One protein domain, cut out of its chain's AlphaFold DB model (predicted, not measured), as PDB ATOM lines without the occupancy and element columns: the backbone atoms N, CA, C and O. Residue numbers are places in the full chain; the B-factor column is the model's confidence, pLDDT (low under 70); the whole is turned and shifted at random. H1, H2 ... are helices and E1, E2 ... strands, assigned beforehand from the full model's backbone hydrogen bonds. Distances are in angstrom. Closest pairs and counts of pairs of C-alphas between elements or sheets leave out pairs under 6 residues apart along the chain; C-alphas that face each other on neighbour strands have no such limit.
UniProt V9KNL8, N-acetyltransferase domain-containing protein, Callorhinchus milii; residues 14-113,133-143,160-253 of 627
ATOM      1  N   GLN A  14     214.975 206.077 110.173       71.50
ATOM      2  CA  GLN A  14     215.381 205.665 108.830       71.50
ATOM      3  C   GLN A  14     214.177 205.681 107.889       71.50
ATOM      4  O   GLN A  14     213.142 205.081 108.169       71.50
ATOM      5  N   PHE A  15     214.336 206.333 106.740       71.38
ATOM      6  CA  PHE A  15     213.321 206.420 105.699       71.38
ATOM      7  C   PHE A  15     213.762 205.642 104.462       71.38
ATOM      8  O   PHE A  15     214.914 205.724 104.034       71.38
ATOM      9  N   SER A  16     212.820 204.928 103.850       57.91
ATOM     10  CA  SER A  16     213.001 204.227 102.577       57.91
ATOM     11  C   SER A  16     211.757 204.408 101.715       57.91
ATOM     12  O   SER A  16     210.642 204.189 102.187       57.91
ATOM     13  N   GLY A  17     211.915 204.776 100.446       47.88
ATOM     14  CA  GLY A  17     210.782 204.914  99.536       47.88
ATOM     15  C   GLY A  17     211.212 205.097  98.084       47.88
ATOM     16  O   GLY A  17     212.398 205.306  97.820       47.88
ATOM     17  N   PRO A  18     210.265 205.006  97.134       41.44
ATOM     18  CA  PRO A  18     210.526 205.361  95.751       41.44
ATOM     19  C   PRO A  18     210.681 206.884  95.686       41.44
ATOM     20  O   PRO A  18     209.715 207.619  95.492       41.44
ATOM     21  N   ALA A  19     211.898 207.386  95.894       43.84
ATOM     22  CA  ALA A  19     212.241 208.711  95.395       43.84
ATOM     23  C   ALA A  19     211.954 208.696  93.886       43.84
ATOM     24  O   ALA A  19     212.256 207.687  93.246       43.84
ATOM     25  N   ARG A  20     211.340 209.752  93.324       42.97
ATOM     26  CA  ARG A  20     211.148 209.856  91.863       42.97
ATOM     27  C   ARG A  20     212.484 209.487  91.196       42.97
ATOM     28  O   ARG A  20     213.452 210.216  91.427       42.97
ATOM     29  N   PRO A  21     212.563 208.358  90.469       38.88
ATOM     30  CA  PRO A  21     213.831 207.887  89.945       38.88
ATOM     31  C   PRO A  21     214.327 208.919  88.940       38.88
ATOM     32  O   PRO A  21     213.591 209.294  88.027       38.88
ATOM     33  N   ARG A  22     215.561 209.403  89.113       45.44
ATOM     34  CA  ARG A  22     216.212 210.215  88.072       45.44
ATOM     35  C   ARG A  22     216.648 209.330  86.903       45.44
ATOM     36  O   ARG A  22     216.803 209.833  85.796       45.44
ATOM     37  N   HIS A  23     216.786 208.021  87.137       41.78
ATOM     38  CA  HIS A  23     217.175 207.038  86.131       41.78
ATOM     39  C   HIS A  23     216.372 205.730  86.243       41.78
ATOM     40  O   HIS A  23     216.076 205.285  87.358       41.78
ATOM     41  N   PRO A  24     216.066 205.057  85.118       32.25
ATOM     42  CA  PRO A  24     215.528 203.703  85.146       32.25
ATOM     43  C   PRO A  24     216.597 202.766  85.732       32.25
ATOM     44  O   PRO A  24     217.622 202.529  85.099       32.25
ATOM     45  N   GLY A  25     216.384 202.275  86.957       41.62
ATOM     46  CA  GLY A  25     217.298 201.350  87.646       41.62
ATOM     47  C   GLY A  25     217.809 201.797  89.023       41.62
ATOM     48  O   GLY A  25     218.577 201.059  89.639       41.62
ATOM     49  N   GLU A  26     217.405 202.962  89.543       45.56
ATOM     50  CA  GLU A  26     217.816 203.393  90.888       45.56
ATOM     51  C   GLU A  26     217.244 202.496  91.997       45.56
ATOM     52  O   GLU A  26     216.030 202.392  92.187       45.56
ATOM     53  N   GLN A  27     218.145 201.880  92.768       47.91
ATOM     54  CA  GLN A  27     217.820 201.222  94.031       47.91
ATOM     55  C   GLN A  27     217.179 202.219  95.008       47.91
ATOM     56  O   GLN A  27     217.505 203.407  95.037       47.91
ATOM     57  N   GLN A  28     216.267 201.703  95.830       54.91
ATOM     58  CA  GLN A  28     215.518 202.441  96.842       54.91
ATOM     59  C   GLN A  28     216.479 203.223  97.757       54.91
ATOM     60  O   GLN A  28     217.267 202.632  98.495       54.91
ATOM     61  N   ARG A  29     216.455 204.562  97.687       64.31
ATOM     62  CA  ARG A  29     217.364 205.413  98.473       64.31
ATOM     63  C   ARG A  29     216.930 205.400  99.941       64.31
ATOM     64  O   ARG A  29     215.885 205.950 100.285       64.31
ATOM     65  N   VAL A  30     217.739 204.772 100.790       75.38
ATOM     66  CA  VAL A  30     217.597 204.809 102.252       75.38
ATOM     67  C   VAL A  30     218.354 206.021 102.786       75.38
ATOM     68  O   VAL A  30     219.494 206.251 102.386       75.38
ATOM     69  N   PHE A  31     217.731 206.797 103.670       83.44
ATOM     70  CA  PHE A  31     218.379 207.926 104.340       83.44
ATOM     71  C   PHE A  31     217.927 208.042 105.795       83.44
ATOM     72  O   PHE A  31     216.819 207.625 106.141       83.44
ATOM     73  N   THR A  32     218.766 208.638 106.643       85.50
ATOM     74  CA  THR A  32     218.431 208.877 108.055       85.50
ATOM     75  C   THR A  32     218.172 210.360 108.283       85.50
ATOM     76  O   THR A  32     218.944 211.209 107.834       85.50
ATOM     77  N   ALA A  33     217.093 210.700 108.987       88.12
ATOM     78  CA  ALA A  33     216.825 212.077 109.391       88.12
ATOM     79  C   ALA A  33     216.499 212.163 110.884       88.12
ATOM     80  O   ALA A  33     215.876 211.274 111.463       88.12
ATOM     81  N   VAL A  34     216.938 213.257 111.503       86.88
ATOM     82  CA  VAL A  34     216.735 213.540 112.922       86.88
ATOM     83  C   VAL A  34     215.699 214.657 113.064       86.88
ATOM     84  O   VAL A  34     215.858 215.709 112.432       86.88
ATOM     85  N   PRO A  35     214.635 214.450 113.860       89.50
ATOM     86  CA  PRO A  35     213.653 215.483 114.162       89.50
ATOM     87  C   PRO A  35     214.147 216.439 115.257       89.50
ATOM     88  O   PRO A  35     214.651 216.042 116.310       89.50
ATOM     89  N   PHE A  36     213.927 217.727 115.034       88.38
ATOM     90  CA  PHE A  36     214.284 218.816 115.930       88.38
ATOM     91  C   PHE A  36     213.070 219.698 116.194       88.38
ATOM     92  O   PHE A  36     212.397 220.079 115.249       88.38
ATOM     93  N   ILE A  37     212.806 220.069 117.448       89.31
ATOM     94  CA  ILE A  37     211.689 220.961 117.799       89.31
ATOM     95  C   ILE A  37     212.255 222.321 118.193       89.31
ATOM     96  O   ILE A  37     213.041 222.410 119.136       89.31
ATOM     97  N   VAL A  38     211.836 223.369 117.489       89.44
ATOM     98  CA  VAL A  38     212.343 224.736 117.641       89.44
ATOM     99  C   VAL A  38     211.190 225.700 117.897       89.44
ATOM    100  O   VAL A  38     210.147 225.617 117.260       89.44
ATOM    101  N   ASP A  39     211.390 226.632 118.824       89.75
ATOM    102  CA  ASP A  39     210.551 227.822 119.004       89.75
ATOM    103  C   ASP A  39     211.375 229.021 118.519       89.75
ATOM    104  O   ASP A  39     212.287 229.483 119.215       89.75
ATOM    105  N   PHE A  40     211.128 229.455 117.280       86.44
ATOM    106  CA  PHE A  40     211.943 230.475 116.620       86.44
ATOM    107  C   PHE A  40     211.771 231.860 117.243       86.44
ATOM    108  O   PHE A  40     212.760 232.581 117.388       86.44
ATOM    109  N   HIS A  41     210.562 232.193 117.700       85.69
ATOM    110  CA  HIS A  41     210.293 233.428 118.435       85.69
ATOM    111  C   HIS A  41     211.207 233.541 119.664       85.69
ATOM    112  O   HIS A  41     211.886 234.550 119.875       85.69
ATOM    113  N   ARG A  42     211.295 232.476 120.473       84.06
ATOM    114  CA  ARG A  42     212.209 232.444 121.624       84.06
ATOM    115  C   ARG A  42     213.675 232.432 121.203       84.06
ATOM    116  O   ARG A  42     214.482 233.118 121.829       84.06
ATOM    117  N   LEU A  43     214.020 231.664 120.172       82.88
ATOM    118  CA  LEU A  43     215.400 231.493 119.719       82.88
ATOM    119  C   LEU A  43     216.021 232.807 119.224       82.88
ATOM    120  O   LEU A  43     217.194 233.057 119.497       82.88
ATOM    121  N   LEU A  44     215.250 233.646 118.526       80.00
ATOM    122  CA  LEU A  44     215.721 234.919 117.972       80.00
ATOM    123  C   LEU A  44     215.749 236.059 119.005       80.00
ATOM    124  O   LEU A  44     216.570 236.966 118.886       80.00
ATOM    125  N   HIS A  45     214.897 236.019 120.035       78.12
ATOM    126  CA  HIS A  45     214.870 237.042 121.092       78.12
ATOM    127  C   HIS A  45     215.893 236.822 122.218       78.12
ATOM    128  O   HIS A  45     216.160 237.729 123.013       78.12
ATOM    129  N   LEU A  46     216.509 235.643 122.293       76.81
ATOM    130  CA  LEU A  46     217.579 235.351 123.242       76.81
ATOM    131  C   LEU A  46     218.913 235.937 122.746       76.81
ATOM    132  O   LEU A  46     219.548 235.391 121.848       76.81
ATOM    133  N   LYS A  47     219.380 237.015 123.394       56.47
ATOM    134  CA  LYS A  47     220.634 237.727 123.051       56.47
ATOM    135  C   LYS A  47     221.890 236.833 123.006       56.47
ATOM    136  O   LYS A  47     222.830 237.171 122.303       56.47
ATOM    137  N   ASN A  48     221.878 235.696 123.713       58.16
ATOM    138  CA  ASN A  48     222.945 234.686 123.753       58.16
ATOM    139  C   ASN A  48     222.398 233.273 123.468       58.16
ATOM    140  O   ASN A  48     222.682 232.326 124.204       58.16
ATOM    141  N   ALA A  49     221.546 233.114 122.452       62.34
ATOM    142  CA  ALA A  49     221.078 231.788 122.061       62.34
ATOM    143  C   ALA A  49     222.253 230.920 121.578       62.34
ATOM    144  O   ALA A  49     222.958 231.283 120.634       62.34
ATOM    145  N   ALA A  50     222.449 229.752 122.198       64.56
ATOM    146  CA  ALA A  50     223.339 228.736 121.649       64.56
ATOM    147  C   ALA A  50     222.882 228.370 120.225       64.56
ATOM    148  O   ALA A  50     221.683 228.382 119.923       64.56
ATOM    149  N   LYS A  51     223.836 228.054 119.341       68.19
ATOM    150  CA  LYS A  51     223.511 227.555 117.998       68.19
ATOM    151  C   LYS A  51     222.692 226.277 118.147       68.19
ATOM    152  O   LYS A  51     223.159 225.326 118.771       68.19
ATOM    153  N   PHE A  52     221.480 226.277 117.597       69.12
ATOM    154  CA  PHE A  52     220.548 225.163 117.769       69.12
ATOM    155  C   PHE A  52     221.034 223.899 117.036       69.12
ATOM    156  O   PHE A  52     220.926 222.792 117.558       69.12
ATOM    157  N   ILE A  53     221.648 224.074 115.860       71.94
ATOM    158  CA  ILE A  53     222.381 223.034 115.128       71.94
ATOM    159  C   ILE A  53     223.850 223.454 115.063       71.94
ATOM    160  O   ILE A  53     224.172 224.588 114.696       71.94
ATOM    161  N   THR A  54     224.760 222.548 115.422       69.50
ATOM    162  CA  THR A  54     226.204 222.801 115.360       69.50
ATOM    163  C   THR A  54     226.618 223.204 113.945       69.50
ATOM    164  O   THR A  54     226.301 222.505 112.988       69.50
ATOM    165  N   GLY A  55     227.322 224.332 113.817       67.62
ATOM    166  CA  GLY A  55     227.804 224.845 112.528       67.62
ATOM    167  C   GLY A  55     226.841 225.777 111.784       67.62
ATOM    168  O   GLY A  55     227.285 226.475 110.880       67.62
ATOM    169  N   VAL A  56     225.577 225.890 112.205       78.56
ATOM    170  CA  VAL A  56     224.538 226.659 111.496       78.56
ATOM    171  C   VAL A  56     224.108 227.867 112.325       78.56
ATOM    172  O   VAL A  56     223.966 227.772 113.546       78.56
ATOM    173  N   SER A  57     223.914 229.024 111.687       83.12
ATOM    174  CA  SER A  57     223.348 230.190 112.380       83.12
ATOM    175  C   SER A  57     221.828 230.055 112.559       83.12
ATOM    176  O   SER A  57     221.130 229.534 111.694       83.12
ATOM    177  N   ASN A  58     221.284 230.550 113.675       84.12
ATOM    178  CA  ASN A  58     219.840 230.461 113.937       84.12
ATOM    179  C   ASN A  58     219.014 231.236 112.885       84.12
ATOM    180  O   ASN A  58     217.921 230.800 112.538       84.12
ATOM    181  N   GLN A  59     219.554 232.331 112.334       83.12
ATOM    182  CA  GLN A  59     218.941 233.071 111.222       83.12
ATOM    183  C   GLN A  59     218.916 232.249 109.929       83.12
ATOM    184  O   GLN A  59     217.883 232.154 109.277       83.12
ATOM    185  N   GLU A  60     220.021 231.587 109.584       83.88
ATOM    186  CA  GLU A  60     220.082 230.693 108.421       83.88
ATOM    187  C   GLU A  60     219.098 229.526 108.535       83.88
ATOM    188  O   GLU A  60     218.508 229.126 107.532       83.88
ATOM    189  N   LEU A  61     218.865 229.012 109.747       86.69
ATOM    190  CA  LEU A  61     217.868 227.969 109.979       86.69
ATOM    191  C   LEU A  61     216.445 228.463 109.687       86.69
ATOM    192  O   LEU A  61     215.706 227.766 108.996       86.69
ATOM    193  N   VAL A  62     216.083 229.661 110.161       88.38
ATOM    194  CA  VAL A  62     214.783 230.290 109.861       88.38
ATOM    195  C   VAL A  62     214.626 230.464 108.356       88.38
ATOM    196  O   VAL A  62     213.670 229.950 107.788       88.38
ATOM    197  N   HIS A  63     215.599 231.094 107.690       88.50
ATOM    198  CA  HIS A  63     215.534 231.335 106.248       88.50
ATOM    199  C   HIS A  63     215.474 230.040 105.433       88.50
ATOM    200  O   HIS A  63     214.764 229.985 104.436       88.50
ATOM    201  N   THR A  64     216.153 228.975 105.871       88.94
ATOM    202  CA  THR A  64     216.068 227.661 105.217       88.94
ATOM    203  C   THR A  64     214.666 227.061 105.336       88.94
ATOM    204  O   THR A  64     214.162 226.482 104.375       88.94
ATOM    205  N   VAL A  65     214.024 227.183 106.501       90.06
ATOM    206  CA  VAL A  65     212.654 226.692 106.710       90.06
ATOM    207  C   VAL A  65     211.647 227.546 105.933       90.06
ATOM    208  O   VAL A  65     210.791 226.984 105.255       90.06
ATOM    209  N   THR A  66     211.782 228.874 105.959       89.06
ATOM    210  CA  THR A  66     210.968 229.795 105.149       89.06
ATOM    211  C   THR A  66     211.090 229.464 103.665       89.06
ATOM    212  O   THR A  66     210.075 229.278 103.006       89.06
ATOM    213  N   ALA A  67     212.314 229.272 103.163       86.81
ATOM    214  CA  ALA A  67     212.564 228.858 101.787       86.81
ATOM    215  C   ALA A  67     211.893 227.513 101.459       86.81
ATOM    216  O   ALA A  67     211.387 227.317 100.358       86.81
ATOM    217  N   LEU A  68     211.907 226.551 102.391       89.44
ATOM    218  CA  LEU A  68     211.294 225.239 102.166       89.44
ATOM    219  C   LEU A  68     209.772 225.341 102.025       89.44
ATOM    220  O   LEU A  68     209.185 224.584 101.249       89.44
ATOM    221  N   TYR A  69     209.136 226.226 102.792       89.69
ATOM    222  CA  TYR A  69     207.710 226.490 102.660       89.69
ATOM    223  C   TYR A  69     207.404 227.261 101.375       89.69
ATOM    224  O   TYR A  69     206.567 226.786 100.619       89.69
ATOM    225  N   ASP A  70     208.146 228.327 101.071       87.00
ATOM    226  CA  ASP A  70     207.988 229.153  99.859       87.00
ATOM    227  C   ASP A  70     208.058 228.316  98.570       87.00
ATOM    228  O   ASP A  70     207.223 228.427  97.684       87.00
ATOM    229  N   VAL A  71     209.006 227.377  98.492       84.62
ATOM    230  CA  VAL A  71     209.198 226.535  97.294       84.62
ATOM    231  C   VAL A  71     208.167 225.402  97.172       84.62
ATOM    232  O   VAL A  71     208.034 224.778  96.113       84.62
ATOM    233  N   CYS A  72     207.482 225.042  98.260       82.69
ATOM    234  CA  CYS A  72     206.632 223.849  98.297       82.69
ATOM    235  C   CYS A  72     205.149 224.122  98.518       82.69
ATOM    236  O   CYS A  72     204.362 223.230  98.191       82.69
ATOM    237  N   LEU A  73     204.796 225.262  99.107       82.06
ATOM    238  CA  LEU A  73     203.427 225.694  99.347       82.06
ATOM    239  C   LEU A  73     203.066 226.756  98.303       82.06
ATOM    240  O   LEU A  73     203.823 227.710  98.138       82.06
ATOM    241  N   PRO A  74     201.945 226.600  97.587       71.88
ATOM    242  CA  PRO A  74     201.515 227.587  96.608       71.88
ATOM    243  C   PRO A  74     200.983 228.846  97.306       71.88
ATOM    244  O   PRO A  74     200.347 228.755  98.354       71.88
ATOM    245  N   ASN A  75     201.180 230.010  96.680       70.81
ATOM    246  CA  ASN A  75     200.479 231.263  97.002       70.81
ATOM    247  C   ASN A  75     200.682 231.836  98.421       70.81
ATOM    248  O   ASN A  75     199.815 232.562  98.903       70.81
ATOM    249  N   ILE A  76     201.818 231.566  99.079       76.62
ATOM    250  CA  ILE A  76     202.180 232.218 100.351       76.62
ATOM    251  C   ILE A  76     203.466 233.017 100.177       76.62
ATOM    252  O   ILE A  76     204.483 232.465  99.765       76.62
ATOM    253  N   GLY A  77     203.435 234.306 100.518       78.75
ATOM    254  CA  GLY A  77     204.621 235.152 100.474       78.75
ATOM    255  C   GLY A  77     205.674 234.735 101.513       78.75
ATOM    256  O   GLY A  77     205.330 234.326 102.627       78.75
ATOM    257  N   PRO A  78     206.977 234.888 101.216       78.88
ATOM    258  CA  PRO A  78     208.044 234.541 102.156       78.88
ATOM    259  C   PRO A  78     208.023 235.387 103.438       78.88
ATOM    260  O   PRO A  78     208.500 234.936 104.483       78.88
ATOM    261  N   GLU A  79     207.466 236.597 103.370       77.94
ATOM    262  CA  GLU A  79     207.279 237.491 104.516       77.94
ATOM    263  C   GLU A  79     206.228 236.930 105.486       77.94
ATOM    264  O   GLU A  79     206.520 236.764 106.674       77.94
ATOM    265  N   ASP A  80     205.066 236.519 104.969       82.31
ATOM    266  CA  ASP A  80     203.984 235.910 105.753       82.31
ATOM    267  C   ASP A  80     204.410 234.569 106.363       82.31
ATOM    268  O   ASP A  80     204.124 234.275 107.529       82.31
ATOM    269  N   LEU A  81     205.177 233.769 105.613       85.38
ATOM    270  CA  LEU A  81     205.787 232.537 106.120       85.38
ATOM    271  C   LEU A  81     206.748 232.828 107.274       85.38
ATOM    272  O   LEU A  81     206.687 232.173 108.315       85.38
ATOM    273  N   GLY A  82     207.630 233.818 107.111       83.56
ATOM    274  CA  GLY A  82     208.556 234.250 108.156       83.56
ATOM    275  C   GLY A  82     207.831 234.695 109.426       83.56
ATOM    276  O   GLY A  82     208.193 234.253 110.522       83.56
ATOM    277  N   ALA A  83     206.778 235.503 109.276       85.00
ATOM    278  CA  ALA A  83     205.937 235.961 110.378       85.00
ATOM    279  C   ALA A  83     205.232 234.795 111.086       85.00
ATOM    280  O   ALA A  83     205.283 234.711 112.312       85.00
ATOM    281  N   THR A  84     204.664 233.851 110.332       86.44
ATOM    282  CA  THR A  84     203.956 232.674 110.868       86.44
ATOM    283  C   THR A  84     204.885 231.764 111.675       86.44
ATOM    284  O   THR A  84     204.567 231.357 112.794       86.44
ATOM    285  N   ILE A  85     206.073 231.468 111.140       88.62
ATOM    286  CA  ILE A  85     207.076 230.608 111.791       88.62
ATOM    287  C   ILE A  85     207.644 231.276 113.052       88.62
ATOM    288  O   ILE A  85     207.955 230.599 114.034       88.62
ATOM    289  N   CYS A  86     207.783 232.605 113.032       87.56
ATOM    290  CA  CYS A  86     208.294 233.393 114.154       87.56
ATOM    291  C   CYS A  86     207.189 233.922 115.083       87.56
ATOM    292  O   CYS A  86     207.495 234.690 116.000       87.56
ATOM    293  N   ALA A  87     205.930 233.530 114.876       87.50
ATOM    294  CA  ALA A  87     204.824 233.970 115.711       87.50
ATOM    295  C   ALA A  87     204.954 233.414 117.137       87.50
ATOM    296  O   ALA A  87     205.518 232.344 117.400       87.50
ATOM    297  N   ARG A  88     204.444 234.178 118.104       85.69
ATOM    298  CA  ARG A  88     204.540 233.823 119.518       85.69
ATOM    299  C   ARG A  88     203.674 232.597 119.806       85.69
ATOM    300  O   ARG A  88     202.460 232.689 119.763       85.69
ATOM    301  N   GLY A  89     204.304 231.503 120.229       85.19
ATOM    302  CA  GLY A  89     203.602 230.259 120.573       85.19
ATOM    303  C   GLY A  89     203.695 229.185 119.490       85.19
ATOM    304  O   GLY A  89     203.492 228.009 119.805       85.19
ATOM    305  N   THR A  90     204.108 229.559 118.277       91.62
ATOM    306  CA  THR A  90     204.407 228.624 117.193       91.62
ATOM    307  C   THR A  90     205.661 227.818 117.506       91.62
ATOM    308  O   THR A  90     206.694 228.341 117.937       91.62
ATOM    309  N   LYS A  91     205.580 226.513 117.266       93.44
ATOM    310  CA  LYS A  91     206.712 225.592 117.324       93.44
ATOM    311  C   LYS A  91     206.873 224.913 115.979       93.44
ATOM    312  O   LYS A  91     205.893 224.491 115.373       93.44
ATOM    313  N   THR A  92     208.113 224.730 115.554       93.56
ATOM    314  CA  THR A  92     208.445 224.083 114.288       93.56
ATOM    315  C   THR A  92     209.242 222.810 114.538       93.56
ATOM    316  O   THR A  92     210.280 222.828 115.199       93.56
ATOM    317  N   ILE A  93     208.762 221.693 113.997       93.50
ATOM    318  CA  ILE A  93     209.487 220.431 113.898       93.50
ATOM    319  C   ILE A  93     210.240 220.413 112.568       93.50
ATOM    320  O   ILE A  93     209.631 220.519 111.507       93.50
ATOM    321  N   ILE A  94     211.560 220.270 112.616       93.38
ATOM    322  CA  ILE A  94     212.451 220.227 111.454       93.38
ATOM    323  C   ILE A  94     213.057 218.835 111.362       93.38
ATOM    324  O   ILE A  94     213.619 218.340 112.336       93.38
ATOM    325  N   LEU A  95     212.998 218.229 110.182       91.75
ATOM    326  CA  LEU A  95     213.729 217.006 109.870       91.75
ATOM    327  C   LEU A  95     214.985 217.344 109.083       91.75
ATOM    328  O   LEU A  95     214.906 217.854 107.961       91.75
ATOM    329  N   ALA A  96     216.140 217.035 109.665       90.00
ATOM    330  CA  ALA A  96     217.436 217.279 109.051       90.00
ATOM    331  C   ALA A  96     218.297 216.014 109.044       90.00
ATOM    332  O   ALA A  96     218.299 215.237 109.997       90.00
ATOM    333  N   ARG A  97     219.046 215.823 107.958       89.31
ATOM    334  CA  ARG A  97     220.017 214.734 107.807       89.31
ATOM    335  C   ARG A  97     221.348 215.080 108.459       89.31
ATOM    336  O   ARG A  97     221.682 216.259 108.671       89.31
ATOM    337  N   ASP A  98     222.119 214.036 108.743       85.38
ATOM    338  CA  ASP A  98     223.497 214.207 109.176       85.38
ATOM    339  C   ASP A  98     224.359 214.795 108.050       85.38
ATOM    340  O   ASP A  98     224.188 214.488 106.870       85.38
ATOM    341  N   GLU A  99     225.288 215.669 108.423       83.56
ATOM    342  CA  GLU A  99     226.137 216.390 107.472       83.56
ATOM    343  C   GLU A  99     227.082 215.442 106.719       83.56
ATOM    344  O   GLU A  99     227.321 215.628 105.525       83.56
ATOM    345  N   LYS A 100     227.564 214.382 107.389       83.25
ATOM    346  CA  LYS A 100     228.466 213.388 106.791       83.25
ATOM    347  C   LYS A 100     227.749 212.515 105.766       83.25
ATOM    348  O   LYS A 100     228.267 212.328 104.671       83.25
ATOM    349  N   GLU A 101     226.537 212.056 106.081       84.12
ATOM    350  CA  GLU A 101     225.720 211.240 105.171       84.12
ATOM    351  C   GLU A 101     225.423 211.992 103.860       84.12
ATOM    352  O   GLU A 101     225.535 211.440 102.765       84.12
ATOM    353  N   VAL A 102     225.103 213.286 103.967       83.94
ATOM    354  CA  VAL A 102     224.869 214.152 102.803       83.94
ATOM    355  C   VAL A 102     226.160 214.365 102.003       83.94
ATOM    356  O   VAL A 102     226.128 214.337 100.774       83.94
ATOM    357  N   CYS A 103     227.301 214.535 102.677       82.44
ATOM    358  CA  CYS A 103     228.610 214.667 102.032       82.44
ATOM    359  C   CYS A 103     228.963 213.437 101.192       82.44
ATOM    360  O   CYS A 103     229.313 213.559 100.016       82.44
ATOM    361  N   GLU A 104     228.803 212.247 101.772       81.50
ATOM    362  CA  GLU A 104     229.050 210.978 101.094       81.50
ATOM    363  C   GLU A 104     228.138 210.787  99.879       81.50
ATOM    364  O   GLU A 104     228.586 210.282  98.850       81.50
ATOM    365  N   GLU A 105     226.872 211.204  99.964       81.12
ATOM    366  CA  GLU A 105     225.947 211.157  98.829       81.12
ATOM    367  C   GLU A 105     226.430 212.044  97.675       81.12
ATOM    368  O   GLU A 105     226.493 211.582  96.533       81.12
ATOM    369  N   TYR A 106     226.836 213.284  97.958       79.38
ATOM    370  CA  TYR A 106     227.385 214.172  96.931       79.38
ATOM    371  C   TYR A 106     228.685 213.626  96.327       79.38
ATOM    372  O   TYR A 106     228.865 213.693  95.110       79.38
ATOM    373  N   MET A 107     229.562 213.024  97.136       78.44
ATOM    374  CA  MET A 107     230.780 212.371  96.642       78.44
ATOM    375  C   MET A 107     230.475 211.147  95.767       78.44
ATOM    376  O   MET A 107     231.154 210.932  94.763       78.44
ATOM    377  N   LYS A 108     229.453 210.348  96.103       76.56
ATOM    378  CA  LYS A 108     229.007 209.222  95.264       76.56
ATOM    379  C   LYS A 108     228.486 209.719  93.918       76.56
ATOM    380  O   LYS A 108     228.904 209.204  92.891       76.56
ATOM    381  N   ILE A 109     227.650 210.758  93.915       73.56
ATOM    382  CA  ILE A 109     227.117 211.355  92.680       73.56
ATOM    383  C   ILE A 109     228.248 211.916  91.806       73.56
ATOM    384  O   ILE A 109     228.231 211.700  90.599       73.56
ATOM    385  N   ALA A 110     229.247 212.579  92.402       67.56
ATOM    386  CA  ALA A 110     230.423 213.079  91.686       67.56
ATOM    387  C   ALA A 110     231.200 211.962  90.968       67.56
ATOM    388  O   ALA A 110     231.609 212.139  89.823       67.56
ATOM    389  N   ARG A 111     231.342 210.797  91.614       65.12
ATOM    390  CA  ARG A 111     232.022 209.624  91.044       65.12
ATOM    391  C   ARG A 111     231.213 208.946  89.940       65.12
ATOM    392  O   ARG A 111     231.798 208.490  88.967       65.12
ATOM    393  N   THR A 112     229.888 208.887  90.071       60.91
ATOM    394  CA  THR A 112     229.017 208.251  89.068       60.91
ATOM    395  C   THR A 112     228.838 209.116  87.816       60.91
ATOM    396  O   THR A 112     228.692 208.574  86.729       60.91
ATOM    397  N   SER A 113     228.912 210.450  87.928       54.28
ATOM    398  CA  SER A 113     228.788 211.371  86.782       54.28
ATOM    399  C   SER A 113     229.984 211.389  85.813       54.28
ATOM    400  O   SER A 113     229.966 212.171  84.872       54.28
ATOM    401  N   LEU A 133     211.444 233.945  95.088       70.69
ATOM    402  CA  LEU A 133     212.714 234.424  95.663       70.69
ATOM    403  C   LEU A 133     213.653 233.289  96.123       70.69
ATOM    404  O   LEU A 133     214.874 233.436  96.081       70.69
ATOM    405  N   PHE A 134     213.099 232.150  96.558       76.44
ATOM    406  CA  PHE A 134     213.866 230.999  97.044       76.44
ATOM    407  C   PHE A 134     213.926 229.812  96.073       76.44
ATOM    408  O   PHE A 134     214.471 228.762  96.431       76.44
ATOM    409  N   SER A 135     213.423 229.964  94.843       67.75
ATOM    410  CA  SER A 135     213.391 228.912  93.810       67.75
ATOM    411  C   SER A 135     214.756 228.238  93.594       67.75
ATOM    412  O   SER A 135     214.850 227.014  93.467       67.75
ATOM    413  N   GLU A 136     215.838 229.013  93.677       70.25
ATOM    414  CA  GLU A 136     217.204 228.523  93.510       70.25
ATOM    415  C   GLU A 136     217.760 227.752  94.720       70.25
ATOM    416  O   GLU A 136     218.750 227.038  94.556       70.25
ATOM    417  N   VAL A 137     217.187 227.840  95.927       75.75
ATOM    418  CA  VAL A 137     217.802 227.295  97.163       75.75
ATOM    419  C   VAL A 137     217.841 225.768  97.175       75.75
ATOM    420  O   VAL A 137     218.840 225.171  97.581       75.75
ATOM    421  N   PHE A 138     216.782 225.126  96.681       73.94
ATOM    422  CA  PHE A 138     216.660 223.663  96.648       73.94
ATOM    423  C   PHE A 138     216.803 223.077  95.245       73.94
ATOM    424  O   PHE A 138     216.505 221.892  95.071       73.94
ATOM    425  N   SER A 139     217.258 223.878  94.269       58.94
ATOM    426  CA  SER A 139     217.522 223.383  92.919       58.94
ATOM    427  C   SER A 139     218.528 222.237  92.979       58.94
ATOM    428  O   SER A 139     219.630 222.342  93.529       58.94
ATOM    429  N   ASP A 140     218.042 221.118  92.467       51.88
ATOM    430  CA  ASP A 140     218.595 219.773  92.527       51.88
ATOM    431  C   ASP A 140     219.412 219.447  91.251       51.88
ATOM    432  O   ASP A 140     219.969 218.345  91.137       51.88
ATOM    433  N   SER A 141     219.454 220.420  90.330       41.16
ATOM    434  CA  SER A 141     220.294 220.529  89.140       41.16
ATOM    435  C   SER A 141     221.419 221.519  89.446       41.16
ATOM    436  O   SER A 141     221.165 222.648  89.861       41.16
ATOM    437  N   GLU A 142     222.671 221.105  89.258       49.66
ATOM    438  CA  GLU A 142     223.854 221.970  89.410       49.66
ATOM    439  C   GLU A 142     224.065 222.841  88.149       49.66
ATOM    440  O   GLU A 142     225.195 223.046  87.715       49.66
ATOM    441  N   SER A 143     222.979 223.302  87.516       40.41
ATOM    442  CA  SER A 143     223.034 224.237  86.392       40.41
ATOM    443  C   SER A 143     223.152 225.658  86.937       40.41
ATOM    444  O   SER A 143     222.339 226.110  87.745       40.41
ATOM    445  N   GLU A 160     212.071 244.407 109.894       51.50
ATOM    446  CA  GLU A 160     211.865 243.834 108.570       51.50
ATOM    447  C   GLU A 160     213.097 244.023 107.680       51.50
ATOM    448  O   GLU A 160     213.524 243.088 107.001       51.50
ATOM    449  N   GLU A 161     213.764 245.175 107.788       56.56
ATOM    450  CA  GLU A 161     215.045 245.429 107.119       56.56
ATOM    451  C   GLU A 161     216.130 244.431 107.552       56.56
ATOM    452  O   GLU A 161     216.883 243.913 106.723       56.56
ATOM    453  N   LYS A 162     216.179 244.074 108.845       61.91
ATOM    454  CA  LYS A 162     217.107 243.049 109.360       61.91
ATOM    455  C   LYS A 162     216.806 241.662 108.800       61.91
ATOM    456  O   LYS A 162     217.739 240.896 108.549       61.91
ATOM    457  N   LEU A 163     215.528 241.335 108.603       59.62
ATOM    458  CA  LEU A 163     215.113 240.060 108.026       59.62
ATOM    459  C   LEU A 163     215.485 239.999 106.536       59.62
ATOM    460  O   LEU A 163     216.108 239.028 106.109       59.62
ATOM    461  N   LYS A 164     215.203 241.063 105.771       67.81
ATOM    462  CA  LYS A 164     215.548 241.187 104.341       67.81
ATOM    463  C   LYS A 164     217.060 241.164 104.102       67.81
ATOM    464  O   LYS A 164     217.536 240.440 103.225       67.81
ATOM    465  N   ALA A 165     217.841 241.863 104.929       69.38
ATOM    466  CA  ALA A 165     219.304 241.797 104.891       69.38
ATOM    467  C   ALA A 165     219.830 240.380 105.202       69.38
ATOM    468  O   ALA A 165     220.747 239.891 104.533       69.38
ATOM    469  N   GLY A 166     219.212 239.690 106.171       74.88
ATOM    470  CA  GLY A 166     219.499 238.290 106.494       74.88
ATOM    471  C   GLY A 166     219.220 237.335 105.327       74.88
ATOM    472  O   GLY A 166     220.052 236.475 105.026       74.88
ATOM    473  N   VAL A 167     218.114 237.545 104.604       79.25
ATOM    474  CA  VAL A 167     217.749 236.770 103.406       79.25
ATOM    475  C   VAL A 167     218.772 236.959 102.281       79.25
ATOM    476  O   VAL A 167     219.265 235.963 101.747       79.25
ATOM    477  N   LYS A 168     219.171 238.201 101.958       79.75
ATOM    478  CA  LYS A 168     220.199 238.472 100.927       79.75
ATOM    479  C   LYS A 168     221.530 237.778 101.266       79.75
ATOM    480  O   LYS A 168     222.139 237.124 100.415       79.75
ATOM    481  N   HIS A 169     221.964 237.849 102.529       82.81
ATOM    482  CA  HIS A 169     223.175 237.165 102.993       82.81
ATOM    483  C   HIS A 169     223.062 235.633 102.897       82.81
ATOM    484  O   HIS A 169     224.013 234.955 102.490       82.81
ATOM    485  N   PHE A 170     221.902 235.078 103.254       84.31
ATOM    486  CA  PHE A 170     221.621 233.648 103.147       84.31
ATOM    487  C   PHE A 170     221.703 233.161 101.695       84.31
ATOM    488  O   PHE A 170     222.457 232.228 101.419       84.31
ATOM    489  N   LEU A 171     221.028 233.830 100.755       83.75
ATOM    490  CA  LEU A 171     221.061 233.472  99.332       83.75
ATOM    491  C   LEU A 171     222.489 233.505  98.771       83.75
ATOM    492  O   LEU A 171     222.928 232.553  98.121       83.75
ATOM    493  N   LYS A 172     223.268 234.544  99.104       83.56
ATOM    494  CA  LYS A 172     224.685 234.639  98.717       83.56
ATOM    495  C   LYS A 172     225.522 233.487  99.285       83.56
ATOM    496  O   LYS A 172     226.396 232.953  98.599       83.56
ATOM    497  N   SER A 173     225.248 233.077 100.523       83.25
ATOM    498  CA  SER A 173     225.930 231.953 101.179       83.25
ATOM    499  C   SER A 173     225.597 230.615 100.514       83.25
ATOM    500  O   SER A 173     226.504 229.819 100.264       83.25
ATOM    501  N   VAL A 174     224.329 230.394 100.153       85.12
ATOM    502  CA  VAL A 174     223.877 229.209  99.407       85.12
ATOM    503  C   VAL A 174     224.537 229.147  98.026       85.12
ATOM    504  O   VAL A 174     225.103 228.109  97.676       85.12
ATOM    505  N   LYS A 175     224.562 230.262  97.278       83.56
ATOM    506  CA  LYS A 175     225.247 230.360  95.972       83.56
ATOM    507  C   LYS A 175     226.736 230.029  96.090       83.56
ATOM    508  O   LYS A 175     227.253 229.214  95.326       83.56
ATOM    509  N   LYS A 176     227.418 230.577  97.103       84.56
ATOM    510  CA  LYS A 176     228.835 230.284  97.375       84.56
ATOM    511  C   LYS A 176     229.071 228.802  97.674       84.56
ATOM    512  O   LYS A 176     229.993 228.215  97.111       84.56
ATOM    513  N   ARG A 177     228.247 228.182  98.530       84.31
ATOM    514  CA  ARG A 177     228.350 226.747  98.849       84.31
ATOM    515  C   ARG A 177     228.084 225.870  97.628       84.31
ATOM    516  O   ARG A 177     228.812 224.906  97.415       84.31
ATOM    517  N   ARG A 178     227.102 226.221  96.791       82.81
ATOM    518  CA  ARG A 178     226.844 225.533  95.514       82.81
ATOM    519  C   ARG A 178     228.054 225.607  94.583       82.81
ATOM    520  O   ARG A 178     228.531 224.572  94.133       82.81
ATOM    521  N   HIS A 179     228.618 226.795  94.377       81.25
ATOM    522  CA  HIS A 179     229.811 226.967  93.545       81.25
ATOM    523  C   HIS A 179     231.020 226.168  94.071       81.25
ATOM    524  O   HIS A 179     231.755 225.559  93.293       81.25
ATOM    525  N   GLN A 180     231.198 226.095  95.395       81.44
ATOM    526  CA  GLN A 180     232.219 225.243  96.016       81.44
ATOM    527  C   GLN A 180     231.985 223.750  95.747       81.44
ATOM    528  O   GLN A 180     232.944 223.028  95.492       81.44
ATOM    529  N   ARG A 181     230.731 223.277  95.780       82.19
ATOM    530  CA  ARG A 181     230.405 221.884  95.432       82.19
ATOM    531  C   ARG A 181     230.671 221.593  93.958       82.19
ATOM    532  O   ARG A 181     231.216 220.537  93.669       82.19
ATOM    533  N   TYR A 182     230.337 222.521  93.060       76.50
ATOM    534  CA  TYR A 182     230.555 222.374  91.619       76.50
ATOM    535  C   TYR A 182     232.047 222.304  91.265       76.50
ATOM    536  O   TYR A 182     232.505 221.307  90.717       76.50
ATOM    537  N   THR A 183     232.826 223.312  91.669       75.69
ATOM    538  CA  THR A 183     234.276 223.395  91.389       75.69
ATOM    539  C   THR A 183     235.069 222.227  91.976       75.69
ATOM    540  O   THR A 183     236.033 221.758  91.382       75.69
ATOM    541  N   MET A 184     234.660 221.713  93.137       72.38
ATOM    542  CA  MET A 184     235.345 220.595  93.796       72.38
ATOM    543  C   MET A 184     234.807 219.219  93.391       72.38
ATOM    544  O   MET A 184     235.409 218.205  93.756       72.38
ATOM    545  N   LYS A 185     233.712 219.163  92.617       66.94
ATOM    546  CA  LYS A 185     233.210 217.929  91.998       66.94
ATOM    547  C   LYS A 185     234.257 217.341  91.052       66.94
ATOM    548  O   LYS A 185     234.463 216.132  91.057       66.94
ATOM    549  N   GLU A 186     234.969 218.210  90.334       61.53
ATOM    550  CA  GLU A 186     236.083 217.858  89.442       61.53
ATOM    551  C   GLU A 186     237.276 217.258  90.210       61.53
ATOM    552  O   GLU A 186     237.929 216.337  89.726       61.53
ATOM    553  N   ASN A 187     237.500 217.690  91.456       63.16
ATOM    554  CA  ASN A 187     238.620 217.254  92.299       63.16
ATOM    555  C   ASN A 187     238.269 216.120  93.290       63.16
ATOM    556  O   ASN A 187     239.100 215.744  94.117       63.16
ATOM    557  N   SER A 188     237.048 215.565  93.238       66.81
ATOM    558  CA  SER A 188     236.568 214.460  94.095       66.81
ATOM    559  C   SER A 188     236.626 214.688  95.620       66.81
ATOM    560  O   SER A 188     236.535 213.723  96.384       66.81
ATOM    561  N   ASN A 189     236.738 215.936  96.093       74.50
ATOM    562  CA  ASN A 189     236.832 216.245  97.523       74.50
ATOM    563  C   ASN A 189     235.959 217.449  97.911       74.50
ATOM    564  O   ASN A 189     236.378 218.599  97.812       74.50
ATOM    565  N   ILE A 190     234.731 217.180  98.361       76.94
ATOM    566  CA  ILE A 190     233.778 218.212  98.791       76.94
ATOM    567  C   ILE A 190     233.986 218.490 100.289       76.94
ATOM    568  O   ILE A 190     233.785 217.584 101.099       76.94
ATOM    569  N   PRO A 191     234.355 219.721 100.693       78.56
ATOM    570  CA  PRO A 191     234.524 220.048 102.103       78.56
ATOM    571  C   PRO A 191     233.171 220.113 102.821       78.56
ATOM    572  O   PRO A 191     232.178 220.578 102.262       78.56
ATOM    573  N   LEU A 192     233.150 219.729 104.100       77.19
ATOM    574  CA  LEU A 192     231.950 219.782 104.949       77.19
ATOM    575  C   LEU A 192     231.338 221.196 105.014       77.19
ATOM    576  O   LEU A 192     230.128 221.360 104.944       77.19
ATOM    577  N   THR A 193     232.169 222.244 104.970       79.50
ATOM    578  CA  THR A 193     231.722 223.650 104.938       79.50
ATOM    579  C   THR A 193     230.877 224.018 103.713       79.50
ATOM    580  O   THR A 193     230.193 225.042 103.731       79.50
ATOM    581  N   ALA A 194     230.928 223.218 102.642       79.88
ATOM    582  CA  ALA A 194     230.104 223.406 101.452       79.88
ATOM    583  C   ALA A 194     228.698 222.787 101.595       79.88
ATOM    584  O   ALA A 194     227.887 222.904 100.676       79.88
ATOM    585  N   ILE A 195     228.381 222.144 102.724       82.94
ATOM    586  CA  ILE A 195     227.080 221.525 103.005       82.94
ATOM    587  C   ILE A 195     226.338 222.388 104.023       82.94
ATOM    588  O   ILE A 195     226.573 222.315 105.226       82.94
ATOM    589  N   GLY A 196     225.428 223.227 103.534       84.38
ATOM    590  CA  GLY A 196     224.561 224.025 104.397       84.38
ATOM    591  C   GLY A 196     223.265 223.305 104.769       84.38
ATOM    592  O   GLY A 196     222.992 222.177 104.339       84.38
ATOM    593  N   MET A 197     222.429 223.975 105.565       85.69
ATOM    594  CA  MET A 197     221.123 223.430 105.949       85.69
ATOM    595  C   MET A 197     220.183 223.229 104.765       85.69
ATOM    596  O   MET A 197     219.358 222.320 104.817       85.69
ATOM    597  N   GLU A 198     220.349 223.983 103.677       85.69
ATOM    598  CA  GLU A 198     219.597 223.802 102.433       85.69
ATOM    599  C   GLU A 198     219.788 222.402 101.821       85.69
ATOM    600  O   GLU A 198     218.889 221.848 101.186       85.69
ATOM    601  N   SER A 199     220.947 221.779 102.054       84.50
ATOM    602  CA  SER A 199     221.248 220.417 101.601       84.50
ATOM    603  C   SER A 199     220.794 219.350 102.602       84.50
ATOM    604  O   SER A 199     220.523 218.218 102.204       84.50
ATOM    605  N   ARG A 200     220.691 219.701 103.889       87.75
ATOM    606  CA  ARG A 200     220.390 218.767 104.988       87.75
ATOM    607  C   ARG A 200     218.904 218.664 105.313       87.75
ATOM    608  O   ARG A 200     218.473 217.617 105.792       87.75
ATOM    609  N   ILE A 201     218.133 219.727 105.097       90.19
ATOM    610  CA  ILE A 201     216.706 219.755 105.426       90.19
ATOM    611  C   ILE A 201     215.904 218.832 104.496       90.19
ATOM    612  O   ILE A 201     216.091 218.801 103.274       90.19
ATOM    613  N   VAL A 202     215.003 218.061 105.101       90.62
ATOM    614  CA  VAL A 202     214.129 217.097 104.418       90.62
ATOM    615  C   VAL A 202     212.695 217.611 104.404       90.62
ATOM    616  O   VAL A 202     212.046 217.635 103.356       90.62
ATOM    617  N   ALA A 203     212.209 218.018 105.574       93.38
ATOM    618  CA  ALA A 203     210.844 218.468 105.789       93.38
ATOM    619  C   ALA A 203     210.760 219.371 107.025       93.38
ATOM    620  O   ALA A 203     211.625 219.314 107.905       93.38
ATOM    621  N   ALA A 204     209.706 220.177 107.092       94.94
ATOM    622  CA  ALA A 204     209.397 221.008 108.245       94.94
ATOM    623  C   ALA A 204     207.885 221.066 108.483       94.94
ATOM    624  O   ALA A 204     207.083 221.018 107.545       94.94
ATOM    625  N   MET A 205     207.499 221.186 109.748       95.31
ATOM    626  CA  MET A 205     206.112 221.270 110.191       95.31
ATOM    627  C   MET A 205     205.983 222.290 111.318       95.31
ATOM    628  O   MET A 205     206.643 222.139 112.339       95.31
ATOM    629  N   SER A 206     205.134 223.297 111.160       94.69
ATOM    630  CA  SER A 206     204.876 224.327 112.168       94.69
ATOM    631  C   SER A 206     203.483 224.143 112.748       94.69
ATOM    632  O   SER A 206     202.539 223.862 112.012       94.69
ATOM    633  N   TYR A 207     203.371 224.249 114.069       94.94
ATOM    634  CA  TYR A 207     202.119 224.084 114.791       94.94
ATOM    635  C   TYR A 207     202.013 225.064 115.957       94.94
ATOM    636  O   TYR A 207     203.017 225.478 116.543       94.94
ATOM    637  N   GLU A 208     200.782 225.374 116.336       93.44
ATOM    638  CA  GLU A 208     200.443 226.204 117.484       93.44
ATOM    639  C   GLU A 208     199.549 225.429 118.457       93.44
ATOM    640  O   GLU A 208     198.825 224.508 118.080       93.44
ATOM    641  N   ARG A 209     199.633 225.775 119.744       92.50
ATOM    642  CA  ARG A 209     198.739 225.249 120.775       92.50
ATOM    643  C   ARG A 209     197.805 226.346 121.245       92.50
ATOM    644  O   ARG A 209     198.266 227.347 121.787       92.50
ATOM    645  N   SER A 210     196.516 226.087 121.134       91.19
ATOM    646  CA  SER A 210     195.449 226.997 121.518       91.19
ATOM    647  C   SER A 210     194.467 226.303 122.464       91.19
ATOM    648  O   SER A 210     194.507 225.087 122.679       91.19
ATOM    649  N   VAL A 211     193.611 227.098 123.098       91.56
ATOM    650  CA  VAL A 211     192.506 226.606 123.924       91.56
ATOM    651  C   VAL A 211     191.242 227.273 123.420       91.56
ATOM    652  O   VAL A 211     191.237 228.488 123.222       91.56
ATOM    653  N   THR A 212     190.201 226.480 123.189       89.56
ATOM    654  CA  THR A 212     188.934 226.990 122.668       89.56
ATOM    655  C   THR A 212     188.171 227.779 123.718       89.56
ATOM    656  O   THR A 212     188.407 227.627 124.920       89.56
ATOM    657  N   LYS A 213     187.179 228.572 123.295       86.44
ATOM    658  CA  LYS A 213     186.232 229.207 124.240       86.44
ATOM    659  C   LYS A 213     185.499 228.186 125.115       86.44
ATOM    660  O   LYS A 213     185.139 228.496 126.247       86.44
ATOM    661  N   SER A 214     185.310 226.975 124.598       85.12
ATOM    662  CA  SER A 214     184.701 225.842 125.303       85.12
ATOM    663  C   SER A 214     185.662 225.141 126.274       85.12
ATOM    664  O   SER A 214     185.236 224.264 127.019       85.12
ATOM    665  N   GLY A 215     186.947 225.514 126.282       87.81
ATOM    666  CA  GLY A 215     187.978 224.945 127.151       87.81
ATOM    667  C   GLY A 215     188.714 223.727 126.581       87.81
ATOM    668  O   GLY A 215     189.546 223.154 127.284       87.81
ATOM    669  N   ASP A 216     188.458 223.331 125.330       90.31
ATOM    670  CA  ASP A 216     189.180 222.226 124.688       90.31
ATOM    671  C   ASP A 216     190.593 222.668 124.289       90.31
ATOM    672  O   ASP A 216     190.800 223.764 123.767       90.31
ATOM    673  N   ARG A 217     191.585 221.802 124.483       92.38
ATOM    674  CA  ARG A 217     192.972 222.051 124.079       92.38
ATOM    675  C   ARG A 217     193.162 221.606 122.643       92.38
ATOM    676  O   ARG A 217     193.048 220.420 122.330       92.38
ATOM    677  N   VAL A 218     193.524 222.545 121.791       93.94
ATOM    678  CA  VAL A 218     193.659 222.320 120.362       93.94
ATOM    679  C   VAL A 218     195.108 222.505 119.944       93.94
ATOM    680  O   VAL A 218     195.835 223.357 120.456       93.94
ATOM    681  N   VAL A 219     195.546 221.656 119.024       95.00
ATOM    682  CA  VAL A 219     196.832 221.793 118.351       95.00
ATOM    683  C   VAL A 219     196.541 222.075 116.888       95.00
ATOM    684  O   VAL A 219     196.019 221.215 116.187       95.00
ATOM    685  N   GLN A 220     196.866 223.275 116.430       94.12
ATOM    686  CA  GLN A 220     196.651 223.691 115.051       94.12
ATOM    687  C   GLN A 220     197.937 223.502 114.255       94.12
ATOM    688  O   GLN A 220     198.971 224.087 114.571       94.12
ATOM    689  N   LEU A 221     197.879 222.677 113.216       94.12
ATOM    690  CA  LEU A 221     198.912 222.580 112.199       94.12
ATOM    691  C   LEU A 221     198.782 223.781 111.256       94.12
ATOM    692  O   LEU A 221     197.794 223.881 110.533       94.12
ATOM    693  N   THR A 222     199.779 224.665 111.257       91.25
ATOM    694  CA  THR A 222     199.789 225.868 110.412       91.25
ATOM    695  C   THR A 222     200.473 225.616 109.076       91.25
ATOM    696  O   THR A 222     199.924 225.945 108.034       91.25
ATOM    697  N   LEU A 223     201.657 224.994 109.077       92.38
ATOM    698  CA  LEU A 223     202.431 224.762 107.853       92.38
ATOM    699  C   LEU A 223     203.042 223.360 107.843       92.38
ATOM    700  O   LEU A 223     203.694 222.954 108.805       92.38
ATOM    701  N   LEU A 224     202.930 222.638 106.728       93.06
ATOM    702  CA  LEU A 224     203.581 221.340 106.521       93.06
ATOM    703  C   LEU A 224     204.193 221.281 105.124       93.06
ATOM    704  O   LEU A 224     203.493 221.413 104.129       93.06
ATOM    705  N   SER A 225     205.498 221.025 105.041       91.56
ATOM    706  CA  SER A 225     206.187 220.892 103.760       91.56
ATOM    707  C   SER A 225     207.232 219.784 103.794       91.56
ATOM    708  O   SER A 225     207.933 219.571 104.784       91.56
ATOM    709  N   THR A 226     207.335 219.068 102.678       90.81
ATOM    710  CA  THR A 226     208.387 218.087 102.403       90.81
ATOM    711  C   THR A 226     209.034 218.431 101.070       90.81
ATOM    712  O   THR A 226     208.341 218.597 100.055       90.81
ATOM    713  N   ARG A 227     210.369 218.483 101.054       87.44
ATOM    714  CA  ARG A 227     211.145 218.777  99.847       87.44
ATOM    715  C   ARG A 227     210.805 217.773  98.744       87.44
ATOM    716  O   ARG A 227     210.711 216.571  99.002       87.44
ATOM    717  N   LYS A 228     210.663 218.260  97.505       84.44
ATOM    718  CA  LYS A 228     210.173 217.488  96.343       84.44
ATOM    719  C   LYS A 228     210.842 216.109  96.196       84.44
ATOM    720  O   LYS A 228     210.136 215.117  96.042       84.44
ATOM    721  N   ARG A 229     212.171 216.020  96.354       81.62
ATOM    722  CA  ARG A 229     212.948 214.763  96.258       81.62
ATOM    723  C   ARG A 229     212.628 213.691  97.310       81.62
ATOM    724  O   ARG A 229     212.934 212.529  97.078       81.62
ATOM    725  N   TYR A 230     212.042 214.061  98.450       84.19
ATOM    726  CA  TYR A 230     211.700 213.137  99.543       84.19
ATOM    727  C   TYR A 230     210.189 212.870  99.648       84.19
ATOM    728  O   TYR A 230     209.737 212.139 100.535       84.19
ATOM    729  N   ARG A 231     209.381 213.440  98.742       84.44
ATOM    730  CA  ARG A 231     207.955 213.109  98.639       84.44
ATOM    731  C   ARG A 231     207.814 211.628  98.261       84.44
ATOM    732  O   ARG A 231     208.618 211.097  97.506       84.44
ATOM    733  N   GLY A 232     206.827 210.946  98.837       80.69
ATOM    734  CA  GLY A 232     206.642 209.497  98.660       80.69
ATOM    735  C   GLY A 232     207.492 208.608  99.579       80.69
ATOM    736  O   GLY A 232     207.225 207.415  99.666       80.69
ATOM    737  N   CYS A 233     208.443 209.166 100.344       84.44
ATOM    738  CA  CYS A 233     209.257 208.409 101.312       84.44
ATOM    739  C   CYS A 233     208.622 208.299 102.714       84.44
ATOM    740  O   CYS A 233     209.290 207.921 103.668       84.44
ATOM    741  N   GLY A 234     207.352 208.691 102.876       85.38
ATOM    742  CA  GLY A 234     206.646 208.637 104.165       85.38
ATOM    743  C   GLY A 234     206.977 209.761 105.160       85.38
ATOM    744  O   GLY A 234     206.367 209.811 106.222       85.38
ATOM    745  N   VAL A 235     207.859 210.704 104.812       89.88
ATOM    746  CA  VAL A 235     208.323 211.787 105.706       89.88
ATOM    747  C   VAL A 235     207.178 212.634 106.278       89.88
ATOM    748  O   VAL A 235     207.131 212.884 107.479       89.88
ATOM    749  N   GLY A 236     206.218 213.048 105.444       90.12
ATOM    750  CA  GLY A 236     205.063 213.825 105.911       90.12
ATOM    751  C   GLY A 236     204.171 213.045 106.884       90.12
ATOM    752  O   GLY A 236     203.705 213.597 107.875       90.12
ATOM    753  N   ARG A 237     203.982 211.738 106.645       90.56
ATOM    754  CA  ARG A 237     203.228 210.857 107.553       90.56
ATOM    755  C   ARG A 237     203.935 210.737 108.902       90.56
ATOM    756  O   ARG A 237     203.271 210.800 109.931       90.56
ATOM    757  N   TYR A 238     205.258 210.603 108.886       91.81
ATOM    758  CA  TYR A 238     206.067 210.562 110.097       91.81
ATOM    759  C   TYR A 238     205.947 211.852 110.917       91.81
ATOM    760  O   TYR A 238     205.683 211.791 112.113       91.81
ATOM    761  N   LEU A 239     206.037 213.027 110.281       92.88
ATOM    762  CA  LEU A 239     205.837 214.305 110.976       92.88
ATOM    763  C   LEU A 239     204.469 214.383 111.664       92.88
ATOM    764  O   LEU A 239     204.391 214.787 112.821       92.88
ATOM    765  N   LEU A 240     203.403 213.930 110.998       93.44
ATOM    766  CA  LEU A 240     202.074 213.872 111.609       93.44
ATOM    767  C   LEU A 240     201.989 212.855 112.755       93.44
ATOM    768  O   LEU A 240     201.289 213.110 113.728       93.44
ATOM    769  N   GLN A 241     202.687 211.719 112.679       90.69
ATOM    770  CA  GLN A 241     202.770 210.772 113.800       90.69
ATOM    771  C   GLN A 241     203.479 211.390 115.006       90.69
ATOM    772  O   GLN A 241     202.982 211.277 116.121       90.69
ATOM    773  N   VAL A 242     204.578 212.112 114.773       90.81
ATOM    774  CA  VAL A 242     205.287 212.868 115.813       90.81
ATOM    775  C   VAL A 242     204.385 213.946 116.424       90.81
ATOM    776  O   VAL A 242     204.402 214.144 117.635       90.81
ATOM    777  N   LEU A 243     203.558 214.620 115.617       91.62
ATOM    778  CA  LEU A 243     202.598 215.615 116.113       91.62
ATOM    779  C   LEU A 243     201.494 214.995 116.982       91.62
ATOM    780  O   LEU A 243     200.996 215.637 117.902       91.62
ATOM    781  N   LYS A 244     201.103 213.753 116.687       90.94
ATOM    782  CA  LYS A 244     200.083 213.018 117.445       90.94
ATOM    783  C   LYS A 244     200.575 212.495 118.787       90.94
ATOM    784  O   LYS A 244     199.766 212.067 119.603       90.94
ATOM    785  N   ASP A 245     201.881 212.494 119.022       87.31
ATOM    786  CA  ASP A 245     202.437 212.029 120.283       87.31
ATOM    787  C   ASP A 245     202.275 213.110 121.380       87.31
ATOM    788  O   ASP A 245     202.866 214.196 121.288       87.31
ATOM    789  N   PRO A 246     201.522 212.842 122.468       85.94
ATOM    790  CA  PRO A 246     201.418 213.764 123.596       85.94
ATOM    791  C   PRO A 246     202.748 214.029 124.293       85.94
ATOM    792  O   PRO A 246     202.868 215.051 124.968       85.94
ATOM    793  N   ALA A 247     203.739 213.139 124.178       84.44
ATOM    794  CA  ALA A 247     205.070 213.386 124.727       84.44
ATOM    795  C   ALA A 247     205.746 214.583 124.037       84.44
ATOM    796  O   ALA A 247     206.534 215.305 124.653       84.44
ATOM    797  N   VAL A 248     205.399 214.825 122.770       85.88
ATOM    798  CA  VAL A 248     205.944 215.905 121.947       85.88
ATOM    799  C   VAL A 248     205.160 217.193 122.156       85.88
ATOM    800  O   VAL A 248     205.736 218.236 122.483       85.88
ATOM    801  N   VAL A 249     203.840 217.128 121.977       86.19
ATOM    802  CA  VAL A 249     202.993 218.328 121.931       86.19
ATOM    803  C   VAL A 249     202.380 218.662 123.292       86.19
ATOM    804  O   VAL A 249     202.089 219.828 123.574       86.19
ATOM    805  N   GLY A 250     202.284 217.692 124.198       85.00
ATOM    806  CA  GLY A 250     201.507 217.757 125.435       85.00
ATOM    807  C   GLY A 250     200.089 217.215 125.239       85.00
ATOM    808  O   GLY A 250     199.691 216.899 124.127       85.00
ATOM    809  N   LYS A 251     199.306 217.116 126.320       88.44
ATOM    810  CA  LYS A 251     197.898 216.689 126.237       88.44
ATOM    811  C   LYS A 251     197.086 217.666 125.377       88.44
ATOM    812  O   LYS A 251     197.144 218.877 125.612       88.44
ATOM    813  N   TYR A 252     196.332 217.119 124.432       92.19
ATOM    814  CA  TYR A 252     195.429 217.838 123.542       92.19
ATOM    815  C   TYR A 252     194.151 217.018 123.341       92.19
ATOM    816  O   TYR A 252     194.163 215.801 123.522       92.19
ATOM    817  N   ASP A 253     193.071 217.698 122.977       91.31
ATOM    818  CA  ASP A 253     191.746 217.112 122.777       91.31
ATOM    819  C   ASP A 253     191.412 217.005 121.276       91.31
ATOM    820  O   ASP A 253     190.712 216.086 120.863       91.31
TER     821      ASP A 253
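AT A GLANCE: This is residues 14 to 113, 133 to 143 and 160 to 253 of the 627 residues of the protein "N-acetyltransferase domain-containing protein" of Callorhinchus milii (UniProt V9KNL8). A twisted antiparallel sheet of five strands, curled like part of a barrel, wraps round the helix H7 on one face, while H2 crosses its other face. H3 packs on H2, and the long helix H5 packs on H2 off the sheet; the longest axis runs from the link after H5 to the turn between E4 and E5. The printed part has 205 residues with eight named helices and five named strands, in the order E1 E2 H1 H2 H3 E3 H4 H5 H6 E4 E5 H7 H8, and its class is mixed. The sheet order is E1 - E2 - E3 - E4 - E5. The whole is compact, with a radius of gyration of the C-alphas of 17.9 A, and only just elongated, spanning 62 by 41 by 32 A.

HOW THE PARTS SIT: E1, residues 14 to 17, and E2, residues 29 to 38, form an antiparallel hairpin, with N 15 and O 31 within hydrogen-bond range at 2.9 A. The pairing of E2 is staggered: its residues 29 to 32 pair with E1 and its residues 33 to 38 with E3, residues 91 to 97, antiparallel, where N 36 and O 94 are 2.8 A apart. E3 is antiparallel to E4, residues 201 to 211, with N 93 and O 205 2.7 A apart. E4 and E5, residues 217 to 226, form an antiparallel hairpin, with N 206 and O 223 2.8 A apart. H1, residues 40 to 45, and H2, residues 58 to 70, form a helical hairpin at a shallow tilt of 34 degrees, only just short of steep; H2 touches H1 with residues 58 to 62 alone, and the closest C-alphas, of Leu 44 and Asn 58, are 7.3 A apart. H2 is the hub, touching four helices, and is on the sheet at a height of 9.2 A, across the strands at 87 degrees to E4 on the local plane. H3, residues 78 to 85, touches H2 at a steep tilt of 66 degrees, closest at the C-alphas of Asp 70 and Pro 78, 5.9 A. H5, residues 160 to 185, is not on the sheet; its residues 166 to 170 alone touch H2, about perpendicular at 85 degrees, closest at the C-alphas of Glu 60 and Phe 170, 6.2 A. H6, residues 197 to 200, touches H2, with the C-alphas of Thr 64 and Glu 198 closest at 5.9 A. H4, residues 99 to 112, only just touches H6, with 3 pairs of C-alphas within 8 A, the closest those of Glu 99 and Arg 200 at 6.7 A. H7, residues 235 to 244, lies on the opposite face from H2, in three layers, helices on both faces of a sheet; the C-alphas of Met 205 and Leu 239, the closest of E4 and H7, are 7.0 A apart. H8, residues 246 to 249, only grazes the sheet, with residues 248 to 249. In H1, H2, H3, H4, H5 and H7 every O i to N i+4 pair is within hydrogen-bond range; H6 and H8 are too short for such a pair.

IN THESE COORDINATES: E1 begins at C-alpha 14, (215.381, 205.665, 108.830). E2 measures 27.7 A from first to last C-alpha, H2 18.4 A, E3 19.6 A and H4 20.3 A. H5, the longest helix, measures 37.4 A from C-alpha 160 at (211.865, 243.834, 108.570). E4 measures 31.2 A, E5 26.9 A and H7 14.4 A. H8 ends at C-alpha 249, (202.993, 218.328, 121.931).

THE WHOLE: The two C-alphas farthest apart are those of Asn 187 and Ser 214, 63.8 A. Residues 114 to 132 and 144 to 159 are not printed, with gaps of 29.5 A from C-alpha 113 to 133 and 31.6 A from C-alpha 143 to 160. The links E1 to E2, H1 to H2 and H5 to H6 are long. The mean pLDDT of the printed part is 79.1; 42 residues are under 70, among them 16 to 29 and 160 to 165.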